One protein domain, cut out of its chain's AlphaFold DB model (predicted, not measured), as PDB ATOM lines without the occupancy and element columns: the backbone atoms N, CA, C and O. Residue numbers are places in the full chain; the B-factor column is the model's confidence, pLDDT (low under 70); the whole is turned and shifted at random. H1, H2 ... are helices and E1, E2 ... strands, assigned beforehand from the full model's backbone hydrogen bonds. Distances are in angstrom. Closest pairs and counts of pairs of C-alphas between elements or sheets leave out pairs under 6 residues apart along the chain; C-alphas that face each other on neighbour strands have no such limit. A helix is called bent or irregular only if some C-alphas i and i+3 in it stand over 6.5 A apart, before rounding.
ATOM      1  N   HIS A   8       2.012  98.991  60.625       95.38
ATOM      2  CA  HIS A   8       0.675  98.661  60.152       95.38
ATOM      3  C   HIS A   8       0.697  98.741  58.623       95.38
ATOM      4  O   HIS A   8       0.920  99.816  58.066       95.38
ATOM      5  N   LEU A   9       0.517  97.598  57.958       94.31
ATOM      6  CA  LEU A   9       0.453  97.519  56.500       94.31
ATOM      7  C   LEU A   9      -0.976  97.750  56.009       94.31
ATOM      8  O   LEU A   9      -1.912  97.109  56.488       94.31
ATOM      9  N   VAL A  10      -1.116  98.633  55.022       93.12
ATOM     10  CA  VAL A  10      -2.393  98.993  54.400       93.12
ATOM     11  C   VAL A  10      -2.294  98.890  52.880       93.12
ATOM     12  O   VAL A  10      -1.245  99.181  52.307       93.12
ATOM     13  N   GLY A  11      -3.404  98.523  52.243       89.19
ATOM     14  CA  GLY A  11      -3.535  98.484  50.789       89.19
ATOM     15  C   GLY A  11      -2.974  97.227  50.126       89.19
ATOM     16  O   GLY A  11      -2.732  96.199  50.769       89.19
ATOM     17  N   SER A  12      -2.819  97.326  48.808       90.44
ATOM     18  CA  SER A  12      -2.514  96.194  47.944       90.44
ATOM     19  C   SER A  12      -1.031  95.807  47.953       90.44
ATOM     20  O   SER A  12      -0.143  96.658  48.040       90.44
ATOM     21  N   VAL A  13      -0.754  94.512  47.811       91.19
ATOM     22  CA  VAL A  13       0.600  93.952  47.745       91.19
ATOM     23  C   VAL A  13       0.733  93.145  46.448       91.19
ATOM     24  O   VAL A  13      -0.131  92.319  46.172       91.19
ATOM     25  N   PRO A  14       1.793  93.343  45.640       91.00
ATOM     26  CA  PRO A  14       1.931  92.698  44.334       91.00
ATOM     27  C   PRO A  14       2.441  91.253  44.465       91.00
ATOM     28  O   PRO A  14       3.535  90.924  44.013       91.00
ATOM     29  N   LEU A  15       1.664  90.399  45.130       93.38
ATOM     30  CA  LEU A  15       1.936  88.971  45.315       93.38
ATOM     31  C   LEU A  15       0.765  88.130  44.800       93.38
ATOM     32  O   LEU A  15      -0.257  88.658  44.366       93.38
ATOM     33  N   SER A  16       0.940  86.813  44.789       93.00
ATOM     34  CA  SER A  16       0.045  85.906  44.065       93.00
ATOM     35  C   SER A  16      -1.279  85.675  44.793       93.00
ATOM     36  O   SER A  16      -2.323  85.537  44.157       93.00
ATOM     37  N   ASP A  17      -1.233  85.631  46.125       93.75
ATOM     38  CA  ASP A  17      -2.375  85.372  46.997       93.75
ATOM     39  C   ASP A  17      -2.120  85.878  48.426       93.75
ATOM     40  O   ASP A  17      -0.985  86.146  48.826       93.75
ATOM     41  N   SER A  18      -3.182  85.985  49.224       94.75
ATOM     42  CA  SER A  18      -3.106  86.508  50.592       94.75
ATOM     43  C   SER A  18      -2.213  85.678  51.524       94.75
ATOM     44  O   SER A  18      -1.612  86.234  52.442       94.75
ATOM     45  N   SER A  19      -2.067  84.369  51.295       96.06
ATOM     46  CA  SER A  19      -1.167  83.523  52.091       96.06
ATOM     47  C   SER A  19       0.290  83.882  51.821       96.06
ATOM     48  O   SER A  19       1.089  83.980  52.755       96.06
ATOM     49  N   GLU A  20       0.640  84.122  50.554       96.81
ATOM     50  CA  GLU A  20       1.965  84.613  50.179       96.81
ATOM     51  C   GLU A  20       2.255  85.983  50.805       96.81
ATOM     52  O   GLU A  20       3.360  86.209  51.309       96.81
ATOM     53  N   VAL A  21       1.249  86.860  50.847       95.75
ATOM     54  CA  VAL A  21       1.325  88.180  51.484       95.75
ATOM     55  C   VAL A  21       1.619  88.035  52.980       95.75
ATOM     56  O   VAL A  21       2.631  88.563  53.447       95.75
ATOM     57  N   PHE A  22       0.827  87.251  53.722       96.06
ATOM     58  CA  PHE A  22       1.040  87.043  55.162       96.06
ATOM     59  C   PHE A  22       2.392  86.404  55.477       96.06
ATOM     60  O   PHE A  22       3.098  86.868  56.375       96.06
ATOM     61  N   ARG A  23       2.794  85.374  54.722       97.50
ATOM     62  CA  ARG A  23       4.092  84.712  54.909       97.50
ATOM     63  C   ARG A  23       5.248  85.686  54.691       97.50
ATOM     64  O   ARG A  23       6.196  85.683  55.471       97.50
ATOM     65  N   THR A  24       5.175  86.499  53.639       96.94
ATOM     66  CA  THR A  24       6.244  87.431  53.259       96.94
ATOM     67  C   THR A  24       6.347  88.600  54.236       96.94
ATOM     68  O   THR A  24       7.434  88.924  54.702       96.94
ATOM     69  N   ALA A  25       5.225  89.220  54.600       96.00
ATOM     70  CA  ALA A  25       5.236  90.323  55.555       96.00
ATOM     71  C   ALA A  25       5.639  89.853  56.960       96.00
ATOM     72  O   ALA A  25       6.465  90.497  57.608       96.00
ATOM     73  N   GLY A  26       5.106  88.710  57.404       96.44
ATOM     74  CA  GLY A  26       5.453  88.114  58.690       96.44
ATOM     75  C   GLY A  26       6.937  87.759  58.790       96.44
ATOM     76  O   GLY A  26       7.554  88.029  59.816       96.44
ATOM     77  N   SER A  27       7.544  87.225  57.723       97.81
ATOM     78  CA  SER A  27       8.973  86.887  57.735       97.81
ATOM     79  C   SER A  27       9.893  88.111  57.756       97.81
ATOM     80  O   SER A  27      10.973  88.043  58.336       97.81
ATOM     81  N   ILE A  28       9.484  89.225  57.140       96.31
ATOM     82  CA  ILE A  28      10.292  90.451  57.059       96.31
ATOM     83  C   ILE A  28      10.159  91.297  58.329       96.31
ATOM     84  O   ILE A  28      11.149  91.829  58.829       96.31
ATOM     85  N   LEU A  29       8.934  91.467  58.830       95.25
ATOM     86  CA  LEU A  29       8.626  92.418  59.900       95.25
ATOM     87  C   LEU A  29       8.559  91.762  61.284       95.25
ATOM     88  O   LEU A  29       8.769  92.454  62.284       95.25
ATOM     89  N   GLY A  30       8.294  90.453  61.349       95.38
ATOM     90  CA  GLY A  30       8.195  89.693  62.596       95.38
ATOM     91  C   GLY A  30       7.268  90.361  63.611       95.38
ATOM     92  O   GLY A  30       6.198  90.858  63.260       95.38
ATOM     93  N   ASP A  31       7.731  90.458  64.858       95.19
ATOM     94  CA  ASP A  31       6.985  91.038  65.986       95.19
ATOM     95  C   ASP A  31       6.640  92.528  65.817       95.19
ATOM     96  O   ASP A  31       5.858  93.082  66.588       95.19
ATOM     97  N   ARG A  32       7.220  93.207  64.818       94.88
ATOM     98  CA  ARG A  32       6.875  94.602  64.517       94.88
ATOM     99  C   ARG A  32       5.619  94.724  63.665       94.88
ATOM    100  O   ARG A  32       5.103  95.833  63.565       94.88
ATOM    101  N   LEU A  33       5.134  93.652  63.043       95.94
ATOM    102  CA  LEU A  33       3.898  93.679  62.267       95.94
ATOM    103  C   LEU A  33       2.686  93.625  63.201       95.94
ATOM    104  O   LEU A  33       2.278  92.557  63.645       95.94
ATOM    105  N   LEU A  34       2.111  94.789  63.498       95.31
ATOM    106  CA  LEU A  34       1.001  94.898  64.447       95.31
ATOM    107  C   LEU A  34      -0.361  94.694  63.785       95.31
ATOM    108  O   LEU A  34      -1.290  94.205  64.422       95.31
ATOM    109  N   LEU A  35      -0.492  95.099  62.522       94.56
ATOM    110  CA  LEU A  35      -1.726  94.950  61.765       94.56
ATOM    111  C   LEU A  35      -1.423  94.849  60.274       94.56
ATOM    112  O   LEU A  35      -0.508  95.494  59.754       94.56
ATOM    113  N   MET A  36      -2.208  94.022  59.600       91.75
ATOM    114  CA  MET A  36      -2.036  93.710  58.199       91.75
ATOM    115  C   MET A  36      -3.365  93.323  57.562       91.75
ATOM    116  O   MET A  36      -4.169  92.621  58.175       91.75
ATOM    117  N   LEU A  37      -3.553  93.753  56.316       88.81
ATOM    118  CA  LEU A  37      -4.643  93.318  55.448       88.81
ATOM    119  C   LEU A  37      -4.193  92.173  54.530       88.81
ATOM    120  O   LEU A  37      -3.009  91.870  54.405       88.81
ATOM    121  N   ASP A  38      -5.150  91.563  53.842       93.44
ATOM    122  CA  ASP A  38      -4.974  90.415  52.944       93.44
ATOM    123  C   ASP A  38      -4.190  90.708  51.647       93.44
ATOM    124  O   ASP A  38      -4.092  89.841  50.776       93.44
ATOM    125  N   GLY A  39      -3.650  91.921  51.510       93.38
ATOM    126  CA  GLY A  39      -2.910  92.390  50.343       93.38
ATOM    127  C   GLY A  39      -3.781  92.772  49.150       93.38
ATOM    128  O   GLY A  39      -3.223  93.062  48.098       93.38
ATOM    129  N   GLU A  40      -5.112  92.782  49.292       92.31
ATOM    130  CA  GLU A  40      -6.062  93.194  48.247       92.31
ATOM    131  C   GLU A  40      -5.779  92.552  46.877       92.31
ATOM    132  O   GLU A  40      -5.658  93.221  45.856       92.31
ATOM    133  N   ILE A  41      -5.643  91.229  46.850       90.69
ATOM    134  CA  ILE A  41      -5.226  90.491  45.652       90.69
ATOM    135  C   ILE A  41      -6.353  90.388  44.605       90.69
ATOM    136  O   ILE A  41      -7.549  90.426  44.911       90.69
ATOM    137  N   GLY A  42      -5.973  90.228  43.333       86.50
ATOM    138  CA  GLY A  42      -6.890  89.899  42.240       86.50
ATOM    139  C   GLY A  42      -7.859  91.034  41.922       86.50
ATOM    140  O   GLY A  42      -7.440  92.162  41.670       86.50
ATOM    141  N   VAL A  43      -9.165  90.750  41.951       82.69
ATOM    142  CA  VAL A  43     -10.222  91.740  41.654       82.69
ATOM    143  C   VAL A  43     -10.220  92.932  42.615       82.69
ATOM    144  O   VAL A  43     -10.784  93.975  42.296       82.69
ATOM    145  N   ARG A  44      -9.577  92.789  43.784       87.81
ATOM    146  CA  ARG A  44      -9.440  93.849  44.785       87.81
ATOM    147  C   ARG A  44      -8.177  94.702  44.633       87.81
ATOM    148  O   ARG A  44      -8.071  95.704  45.326       87.81
ATOM    149  N   SER A  45      -7.285  94.371  43.694       83.75
ATOM    150  CA  SER A  45      -6.007  95.087  43.500       83.75
ATOM    151  C   SER A  45      -6.171  96.518  42.994       83.75
ATOM    152  O   SER A  45      -5.302  97.361  43.196       83.75
ATOM    153  N   ASN A  46      -7.307  96.810  42.363       83.31
ATOM    154  CA  ASN A  46      -7.779  98.167  42.151       83.31
ATOM    155  C   ASN A  46      -8.930  98.423  43.124       83.31
ATOM    156  O   ASN A  46     -10.051  97.975  42.879       83.31
ATOM    157  N   TRP A  47      -8.661  99.156  44.208       78.00
ATOM    158  CA  TRP A  47      -9.658  99.438  45.242       78.00
ATOM    159  C   TRP A  47     -10.952 100.030  44.662       78.00
ATOM    160  O   TRP A  47     -12.033  99.505  44.926       78.00
ATOM    161  N   ILE A  48     -10.848 101.044  43.789       82.00
ATOM    162  CA  ILE A  48     -12.010 101.679  43.142       82.00
ATOM    163  C   ILE A  48     -12.693 100.694  42.188       82.00
ATOM    164  O   ILE A  48     -13.908 100.510  42.240       82.00
ATOM    165  N   GLY A  49     -11.906 100.023  41.342       82.69
ATOM    166  CA  GLY A  49     -12.424  99.067  40.361       82.69
ATOM    167  C   GLY A  49     -13.175  97.896  40.995       82.69
ATOM    168  O   GLY A  49     -14.181  97.448  40.454       82.69
ATOM    169  N   SER A  50     -12.749  97.446  42.179       84.50
ATOM    170  CA  SER A  50     -13.376  96.333  42.899       84.50
ATOM    171  C   SER A  50     -14.838  96.592  43.279       84.50
ATOM    172  O   SER A  50     -15.609  95.647  43.432       84.50
ATOM    173  N   GLN A  51     -15.230  97.863  43.410       89.06
ATOM    174  CA  GLN A  51     -16.593  98.262  43.766       89.06
ATOM    175  C   GLN A  51     -17.510  98.394  42.545       89.06
ATOM    176  O   GLN A  51     -18.722  98.516  42.706       89.06
ATOM    177  N   PHE A  52     -16.959  98.349  41.327       86.56
ATOM    178  CA  PHE A  52     -17.721  98.626  40.112       86.56
ATOM    179  C   PHE A  52     -18.914  97.682  39.945       86.56
ATOM    180  O   PHE A  52     -20.014  98.152  39.689       86.56
ATOM    181  N   ALA A  53     -18.728  96.375  40.168       86.62
ATOM    182  CA  ALA A  53     -19.823  95.406  40.085       86.62
ATOM    183  C   ALA A  53     -20.954  95.723  41.082       86.62
ATOM    184  O   ALA A  53     -22.127  95.671  40.730       86.62
ATOM    185  N   VAL A  54     -20.602  96.132  42.307       90.12
ATOM    186  CA  VAL A  54     -21.579  96.494  43.348       90.12
ATOM    187  C   VAL A  54     -22.369  97.743  42.960       90.12
ATOM    188  O   VAL A  54     -23.579  97.791  43.164       90.12
ATOM    189  N   PHE A  55     -21.701  98.764  42.418       91.19
ATOM    190  CA  PHE A  55     -22.373  99.995  42.004       91.19
ATOM    191  C   PHE A  55     -23.199  99.814  40.735       91.19
ATOM    192  O   PHE A  55     -24.290 100.368  40.655       91.19
ATOM    193  N   TYR A  56     -22.709  99.024  39.782       89.31
ATOM    194  CA  TYR A  56     -23.399  98.751  38.527       89.31
ATOM    195  C   TYR A  56     -24.737  98.027  38.744       89.31
ATOM    196  O   TYR A  56     -25.730  98.375  38.112       89.31
ATOM    197  N   ASP A  57     -24.782  97.074  39.678       91.69
ATOM    198  CA  ASP A  57     -25.992  96.297  39.969       91.69
ATOM    199  C   ASP A  57     -26.995  97.031  40.882       91.69
ATOM    200  O   ASP A  57     -28.106  96.546  41.113       91.69
ATOM    201  N   ASN A  58     -26.629  98.191  41.436       94.25
ATOM    202  CA  ASN A  58     -27.466  98.907  42.391       94.25
ATOM    203  C   ASN A  58     -28.337  99.975  41.693       94.25
ATOM    204  O   ASN A  58     -27.804 100.951  41.163       94.25
TER     205      ASN A  58
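Overview. This is residues 8 to 58 of the 75 residues of an uncharacterized protein of Chloroflexi bacterium (UniProt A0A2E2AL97). A loose head holds one long helix, H1, after which the chain folds back as the short strand E1; a tail with two very short helices, H2 and H3, runs out from it, and residues 52 to 58 at its end stick out. At the head, the first residues, 8 to 9, lie side by side with residues 35 to 36 of E1. The printed part has 51 residues with three named helices and one named strand in the order H1, E1, H2, H3, and is mostly helix. The whole is loose, with a radius of gyration of the C-alphas of 13.1 A, and spans 42 by 20 by 12 A, the tail adding to the length.

Arrangement. Residues 8 to 9 form a short parallel pairing with residues 35 to 36 of E1, the strand of residues 33 to 36, which pairs with no named strand. The closest C-alphas of H1, residues 18 to 32, and E1 are those of Gly 26 and Leu 33, 6.8 A apart. H2, residues 47 to 50, and H3, residues 52 to 56, meet only through their link. H1 is apart from both, and E1 is apart from both. Every O i to N i+4 pair is within hydrogen-bond range in H3, and 9 of 11 are in H1; H2 is too short for such a pair.

Along the chain. H1 begins at C-alpha 18 (-3.106, 86.508, 50.592) and measures 18.9 A; it is irregular, with C-alphas 28 and 31 9.5 A apart. E1 measures 7.2 A, H2 5.4 A and H3 5.9 A, the last ending at C-alpha 56 (-23.399, 98.751, 38.527).

Size, cuts and confidence. The C-alphas farthest apart, those of Asp 31 and Asn 58, are 42.5 A apart. The printed part has no cut. The links H1 to E1 and H2 to H3 are tight; E1 to H2 is short, with 10 residues. The mean pLDDT of the printed part is 91.6, and no printed residue is under 70.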